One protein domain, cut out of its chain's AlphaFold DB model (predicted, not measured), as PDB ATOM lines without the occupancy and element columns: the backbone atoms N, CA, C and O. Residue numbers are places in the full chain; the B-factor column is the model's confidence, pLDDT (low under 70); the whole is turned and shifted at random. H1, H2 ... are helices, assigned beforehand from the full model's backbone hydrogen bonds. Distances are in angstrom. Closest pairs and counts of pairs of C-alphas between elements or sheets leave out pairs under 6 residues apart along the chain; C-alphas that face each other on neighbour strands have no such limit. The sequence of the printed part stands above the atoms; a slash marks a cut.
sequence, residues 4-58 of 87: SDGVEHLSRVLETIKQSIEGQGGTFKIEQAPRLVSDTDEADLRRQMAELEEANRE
ATOM      1  N   SER A   4      32.100  64.874  36.729       70.81
ATOM      2  CA  SER A   4      30.897  65.650  37.031       70.81
ATOM      3  C   SER A   4      31.203  67.011  37.661       70.81
ATOM      4  O   SER A   4      30.627  68.011  37.236       70.81
ATOM      5  N   ASP A   5      32.155  67.078  38.595       79.38
ATOM      6  CA  ASP A   5      32.511  68.315  39.299       79.38
ATOM      7  C   ASP A   5      33.101  69.351  38.336       79.38
ATOM      8  O   ASP A   5      32.854  70.548  38.469       79.38
ATOM      9  N   GLY A   6      33.872  68.899  37.339       82.44
ATOM     10  CA  GLY A   6      34.491  69.772  36.340       82.44
ATOM     11  C   GLY A   6      33.465  70.433  35.418       82.44
ATOM     12  O   GLY A   6      33.539  71.637  35.165       82.44
ATOM     13  N   VAL A   7      32.473  69.664  34.958       84.75
ATOM     14  CA  VAL A   7      31.380  70.174  34.112       84.75
ATOM     15  C   VAL A   7      30.479  71.128  34.900       84.75
ATOM     16  O   VAL A   7      30.070  72.174  34.385       84.75
ATOM     17  N   GLU A   8      30.209  70.819  36.170       85.56
ATOM     18  CA  GLU A   8      29.446  71.706  37.049       85.56
ATOM     19  C   GLU A   8      30.191  73.025  37.300       85.56
ATOM     20  O   GLU A   8      29.601  74.106  37.223       85.56
ATOM     21  N   HIS A   9      31.506  72.965  37.523       90.06
ATOM     22  CA  HIS A   9      32.325  74.160  37.709       90.06
ATOM     23  C   HIS A   9      32.310  75.055  36.466       90.06
ATOM     24  O   HIS A   9      32.109  76.265  36.573       90.06
ATOM     25  N   LEU A  10      32.455  74.456  35.279       88.12
ATOM     26  CA  LEU A  10      32.388  75.178  34.013       88.12
ATOM     27  C   LEU A  10      31.019  75.847  33.817       88.12
ATOM     28  O   LEU A  10      30.953  76.997  33.390       88.12
ATOM     29  N   SER A  11      29.936  75.173  34.211       87.94
ATOM     30  CA  SER A  11      28.578  75.726  34.145       87.94
ATOM     31  C   SER A  11      28.424  76.983  35.013       87.94
ATOM     32  O   SER A  11      27.892  77.990  34.547       87.94
ATOM     33  N   ARG A  12      28.972  76.980  36.237       90.50
ATOM     34  CA  ARG A  12      28.954  78.155  37.134       90.50
ATOM     35  C   ARG A  12      29.771  79.328  36.588       90.50
ATOM     36  O   ARG A  12      29.381  80.490  36.734       90.50
ATOM     37  N   VAL A  13      30.900  79.041  35.941       93.12
ATOM     38  CA  VAL A  13      31.728  80.068  35.287       93.12
ATOM     39  C   VAL A  13      30.967  80.708  34.126       93.12
ATOM     40  O   VAL A  13      30.936  81.934  34.024       93.12
ATOM     41  N   LEU A  14      30.302  79.907  33.288       92.06
ATOM     42  CA  LEU A  14      29.485  80.418  32.182       92.06
ATOM     43  C   LEU A  14      28.344  81.311  32.679       92.06
ATOM     44  O   LEU A  14      28.081  82.355  32.087       92.06
ATOM     45  N   GLU A  15      27.707  80.949  33.792       91.69
ATOM     46  CA  GLU A  15      26.663  81.767  34.410       91.69
ATOM     47  C   GLU A  15      27.204  83.114  34.916       91.69
ATOM     48  O   GLU A  15      26.589  84.159  34.702       91.69
ATOM     49  N   THR A  16      28.403  83.115  35.499       94.81
ATOM     50  CA  THR A  16      29.080  84.342  35.947       94.81
ATOM     51  C   THR A  16      29.422  85.259  34.766       94.81
ATOM     52  O   THR A  16      29.194  86.469  34.822       94.81
ATOM     53  N   ILE A  17      29.927  84.689  33.667       93.62
ATOM     54  CA  ILE A  17      30.229  85.428  32.432       93.62
ATOM     55  C   ILE A  17      28.945  86.013  31.837       93.62
ATOM     56  O   ILE A  17      28.921  87.191  31.476       93.62
ATOM     57  N   LYS A  18      27.865  85.224  31.793       93.69
ATOM     58  CA  LYS A  18      26.552  85.674  31.328       93.69
ATOM     59  C   LYS A  18      26.078  86.898  32.110       93.69
ATOM     60  O   LYS A  18      25.777  87.918  31.501       93.69
ATOM     61  N   GLN A  19      26.084  86.825  33.443       94.69
ATOM     62  CA  GLN A  19      25.680  87.940  34.305       94.69
ATOM     63  C   GLN A  19      26.536  89.191  34.070       94.69
ATOM     64  O   GLN A  19      26.012  90.303  34.036       94.69
ATOM     65  N   SER A  20      27.847  89.022  33.871       96.19
ATOM     66  CA  SER A  20      28.755  90.136  33.586       96.19
ATOM     67  C   SER A  20      28.457  90.808  32.241       96.19
ATOM     68  O   SER A  20      28.451  92.038  32.165       96.19
ATOM     69  N   ILE A  21      28.196  90.028  31.189       94.44
ATOM     70  CA  ILE A  21      27.916  90.542  29.840       94.44
ATOM     71  C   ILE A  21      26.531  91.193  29.784       94.44
ATOM     72  O   ILE A  21      26.403  92.325  29.318       94.44
ATOM     73  N   GLU A  22      25.503  90.517  30.296       94.31
ATOM     74  CA  GLU A  22      24.128  91.032  30.312       94.31
ATOM     75  C   GLU A  22      23.999  92.261  31.225       94.31
ATOM     76  O   GLU A  22      23.295  93.211  30.885       94.31
ATOM     77  N   GLY A  23      24.750  92.313  32.331       93.62
ATOM     78  CA  GLY A  23      24.811  93.480  33.217       93.62
ATOM     79  C   GLY A  23      25.416  94.734  32.570       93.62
ATOM     80  O   GLY A  23      25.141  95.846  33.013       93.62
ATOM     81  N   GLN A  24      26.203  94.571  31.504       95.00
ATOM     82  CA  GLN A  24      26.773  95.667  30.713       95.00
ATOM     83  C   GLN A  24      25.931  96.004  29.468       95.00
ATOM     84  O   GLN A  24      26.326  96.852  28.671       95.00
ATOM     85  N   GLY A  25      24.771  95.359  29.292       92.25
ATOM     86  CA  GLY A  25      23.899  95.540  28.127       92.25
ATOM     87  C   GLY A  25      24.316  94.734  26.892       92.25
ATOM     88  O   GLY A  25      23.809  94.985  25.801       92.25
ATOM     89  N   GLY A  26      25.235  93.777  27.044       95.69
ATOM     90  CA  GLY A  26      25.583  92.815  26.001       95.69
ATOM     91  C   GLY A  26      24.586  91.657  25.915       95.69
ATOM     92  O   GLY A  26      23.708  91.495  26.758       95.69
ATOM     93  N   THR A  27      24.734  90.818  24.890       91.31
ATOM     94  CA  THR A  27      23.959  89.576  24.735       91.31
ATOM     95  C   THR A  27      24.896  88.381  24.820       91.31
ATOM     96  O   THR A  27      25.932  88.359  24.159       91.31
ATOM     97  N   PHE A  28      24.526  87.379  25.614       92.75
ATOM     98  CA  PHE A  28      25.273  86.135  25.746       92.75
ATOM     99  C   PHE A  28      24.370  84.947  25.410       92.75
ATOM    100  O   PHE A  28      23.324  84.755  26.030       92.75
ATOM    101  N   LYS A  29      24.783  84.133  24.434       90.94
ATOM    102  CA  LYS A  29      24.079  82.914  24.024       90.94
ATOM    103  C   LYS A  29      25.057  81.745  24.011       90.94
ATOM    104  O   LYS A  29      26.147  81.841  23.458       90.94
ATOM    105  N   ILE A  30      24.650  80.642  24.630       87.38
ATOM    106  CA  ILE A  30      25.381  79.377  24.579       87.38
ATOM    107  C   ILE A  30      24.879  78.616  23.352       87.38
ATOM    108  O   ILE A  30      23.718  78.215  23.323       87.38
ATOM    109  N   GLU A  31      25.737  78.424  22.349       87.44
ATOM    110  CA  GLU A  31      25.411  77.599  21.174       87.44
ATOM    111  C   GLU A  31      25.541  76.098  21.477       87.44
ATOM    112  O   GLU A  31      24.761  75.292  20.979       87.44
ATOM    113  N   GLN A  32      26.485  75.715  22.345       81.44
ATOM    114  CA  GLN A  32      26.685  74.327  22.760       81.44
ATOM    115  C   GLN A  32      26.889  74.237  24.271       81.44
ATOM    116  O   GLN A  32      27.763  74.899  24.833       81.44
ATOM    117  N   ALA A  33      26.099  73.389  24.929       80.88
ATOM    118  CA  ALA A  33      26.258  73.123  26.352       80.88
ATOM    119  C   ALA A  33      27.622  72.459  26.648       80.88
ATOM    120  O   ALA A  33      28.128  71.686  25.822       80.88
ATOM    121  N   PRO A  34      28.223  72.737  27.820       81.06
ATOM    122  CA  PRO A  34      29.448  72.074  28.243       81.06
ATOM    123  C   PRO A  34      29.204  70.567  28.369       81.06
ATOM    124  O   PRO A  34      28.299  70.126  29.076       81.06
ATOM    125  N   ARG A  35      30.014  69.776  27.666       80.69
ATOM    126  CA  ARG A  35      29.949  68.311  27.655       80.69
ATOM    127  C   ARG A  35      31.331  67.729  27.884       80.69
ATOM    128  O   ARG A  35      32.334  68.339  27.518       80.69
ATOM    129  N   LEU A  36      31.362  66.546  28.481       77.50
ATOM    130  CA  LEU A  36      32.579  65.765  28.595       77.50
ATOM    131  C   LEU A  36      32.989  65.280  27.199       77.50
ATOM    132  O   LEU A  36      32.152  64.757  26.471       77.50
ATOM    133  N   VAL A  37      34.253  65.486  26.837       73.12
ATOM    134  CA  VAL A  37      34.843  64.937  25.612       73.12
ATOM    135  C   VAL A  37      35.760  63.796  26.029       73.12
ATOM    136  O   VAL A  37      36.696  64.011  26.800       73.12
ATOM    137  N   SER A  38      35.453  62.589  25.568       75.88
ATOM    138  CA  SER A  38      36.270  61.388  25.746       75.88
ATOM    139  C   SER A  38      37.004  61.017  24.452       75.88
ATOM    140  O   SER A  38      36.613  61.454  23.370       75.88
ATOM    141  N   ASP A  39      38.034  60.169  24.545       66.19
ATOM    142  CA  ASP A  39      38.803  59.688  23.380       66.19
ATOM    143  C   ASP A  39      37.907  59.023  22.311       66.19
ATOM    144  O   ASP A  39      38.195  59.075  21.114       66.19
ATOM    145  N   THR A  40      36.787  58.425  22.732       70.25
ATOM    146  CA  THR A  40      35.772  57.852  21.837       70.25
ATOM    147  C   THR A  40      35.019  58.941  21.070       70.25
ATOM    148  O   THR A  40      34.829  58.815  19.862       70.25
ATOM    149  N   ASP A  41      34.666  60.045  21.733       68.69
ATOM    150  CA  ASP A  41      33.954  61.164  21.101       68.69
ATOM    151  C   ASP A  41      34.807  61.839  20.015       68.69
ATOM    152  O   ASP A  41      34.284  62.325  19.013       68.69
ATOM    153  N   GLU A  42      36.132  61.853  20.180       73.81
ATOM    154  CA  GLU A  42      37.065  62.409  19.197       73.81
ATOM    155  C   GLU A  42      37.252  61.494  17.972       73.81
ATOM    156  O   GLU A  42      37.481  61.970  16.854       73.81
ATOM    157  N   ALA A  43      37.137  60.175  18.145       72.31
ATOM    158  CA  ALA A  43      37.131  59.226  17.032       72.31
ATOM    159  C   ALA A  43      35.843  59.341  16.199       72.31
ATOM    160  O   ALA A  43      35.913  59.396  14.968       72.31
ATOM    161  N   ASP A  44      34.693  59.455  16.862       76.38
ATOM    162  CA  ASP A  44      33.398  59.609  16.197       76.38
ATOM    163  C   ASP A  44      33.274  60.966  15.490       76.38
ATOM    164  O   ASP A  44      32.800  61.030  14.352       76.38
ATOM    165  N   LEU A  45      33.782  62.045  16.099       79.38
ATOM    166  CA  LEU A  45      33.813  63.368  15.469       79.38
ATOM    167  C   LEU A  45      34.673  63.379  14.201       79.38
ATOM    168  O   LEU A  45      34.255  63.932  13.186       79.38
ATOM    169  N   ARG A  46      35.852  62.743  14.219       79.38
ATOM    170  CA  ARG A  46      36.712  62.643  13.025       79.38
ATOM    171  C   ARG A  46      36.032  61.898  11.886       79.38
ATOM    172  O   ARG A  46      36.185  62.287  10.733       79.38
ATOM    173  N   ARG A  47      35.267  60.852  12.205       82.12
ATOM    174  CA  ARG A  47      34.490  60.118  11.204       82.12
ATOM    175  C   ARG A  47      33.396  60.993  10.592       82.12
ATOM    176  O   ARG A  47      33.286  61.027   9.374       82.12
ATOM    177  N   GLN A  48      32.636  61.717  11.415       81.25
ATOM    178  CA  GLN A  48      31.594  62.627  10.926       81.25
ATOM    179  C   GLN A  48      32.173  63.773  10.090       81.25
ATOM    180  O   GLN A  48      31.605  64.115   9.060       81.25
ATOM    181  N   MET A  49      33.318  64.335  10.490       84.62
ATOM    182  CA  MET A  49      34.000  65.374   9.712       84.62
ATOM    183  C   MET A  49      34.450  64.858   8.342       84.62
ATOM    184  O   MET A  49      34.204  65.525   7.347       84.62
ATOM    185  N   ALA A  50      35.033  63.656   8.269       82.38
ATOM    186  CA  ALA A  50      35.432  63.057   6.995       82.38
ATOM    187  C   ALA A  50      34.231  62.779   6.071       82.38
ATOM    188  O   ALA A  50      34.317  62.993   4.866       82.38
ATOM    189  N   GLU A  51      33.102  62.333   6.630       83.56
ATOM    190  CA  GLU A  51      31.862  62.105   5.876       83.56
ATOM    191  C   GLU A  51      31.263  63.419   5.347       83.56
ATOM    192  O   GLU A  51      30.857  63.493   4.190       83.56
ATOM    193  N   LEU A  52      31.264  64.477   6.164       81.50
ATOM    194  CA  LEU A  52      30.811  65.811   5.763       81.50
ATOM    195  C   LEU A  52      31.741  66.460   4.726       81.50
ATOM    196  O   LEU A  52      31.262  67.156   3.833       81.50
ATOM    197  N   GLU A  53      33.057  66.255   4.828       79.25
ATOM    198  CA  GLU A  53      34.026  66.713   3.824       79.25
ATOM    199  C   GLU A  53      33.807  66.030   2.472       79.25
ATOM    200  O   GLU A  53      33.838  66.709   1.447       79.25
ATOM    201  N   GLU A  54      33.556  64.718   2.459       78.00
ATOM    202  CA  GLU A  54      33.266  63.981   1.226       78.00
ATOM    203  C   GLU A  54      31.936  64.432   0.611       78.00
ATOM    204  O   GLU A  54      31.888  64.789  -0.564       78.00
ATOM    205  N   ALA A  55      30.880  64.543   1.423       76.19
ATOM    206  CA  ALA A  55      29.571  64.992   0.956       76.19
ATOM    207  C   ALA A  55      29.595  66.426   0.392       76.19
ATOM    208  O   ALA A  55      28.892  66.716  -0.570       76.19
ATOM    209  N   ASN A  56      30.409  67.328   0.953       73.25
ATOM    210  CA  ASN A  56      30.583  68.680   0.410       73.25
ATOM    211  C   ASN A  56      31.472  68.707  -0.842       73.25
ATOM    212  O   ASN A  56      31.305  69.589  -1.681       73.25
ATOM    213  N   ARG A  57      32.412  67.763  -0.983       71.44
ATOM    214  CA  ARG A  57      33.273  67.640  -2.169       71.44
ATOM    215  C   ARG A  57      32.488  67.183  -3.399       71.44
ATOM    216  O   ARG A  57      32.789  67.635  -4.497       71.44
ATOM    217  N   GLU A  58      31.483  66.330  -3.217       58.72
ATOM    218  CA  GLU A  58      30.619  65.848  -4.303       58.72
ATOM    219  C   GLU A  58      29.573  66.888  -4.764       58.72
ATOM    220  O   GLU A  58      28.905  66.675  -5.772       58.72
TER     221      GLU A  58
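This is residues 4 to 58 of the 87 residues of an uncharacterized protein of Fasciola hepatica (UniProt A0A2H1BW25). Two separate helices make a flat, open zigzag: H1 is one leg, a long link folds back from its far end toward its beginning, and H2 sticks out free beyond it. The printed part has 55 residues with two named helices, H1 then H2, and no named strand; its class is all helix. It is extended, with a radius of gyration of the C-alphas of 16.7 A, and spans 47 by 29 by 8 A.

Start from H1, residues 4 to 23, and compare it with H2, residues 39 to 57: they are apart, with no C-alpha of the one within 8 A of the other. Residues 37 to 58, of which 39 to 57 belong to H2, stand free. In H1 and H2 every O i to N i+4 pair is within hydrogen-bond range.

Find C-alpha 4 at (30.897, 65.650, 37.031); from there H1 runs 28.7 A to C-alpha 23. H2 runs 27.3 A from C-alpha 39 at (38.803, 59.688, 23.380) to C-alpha 57 at (33.273, 67.640, -2.169).

The C-alphas of Gly 23 and Glu 58, the two farthest apart, are 47.0 A apart. The link from H1 to H2, residues 24 to 38, is long. The printed part has no cut. In the B-factor column of this model, residues 39, 41 and 58 are under 70.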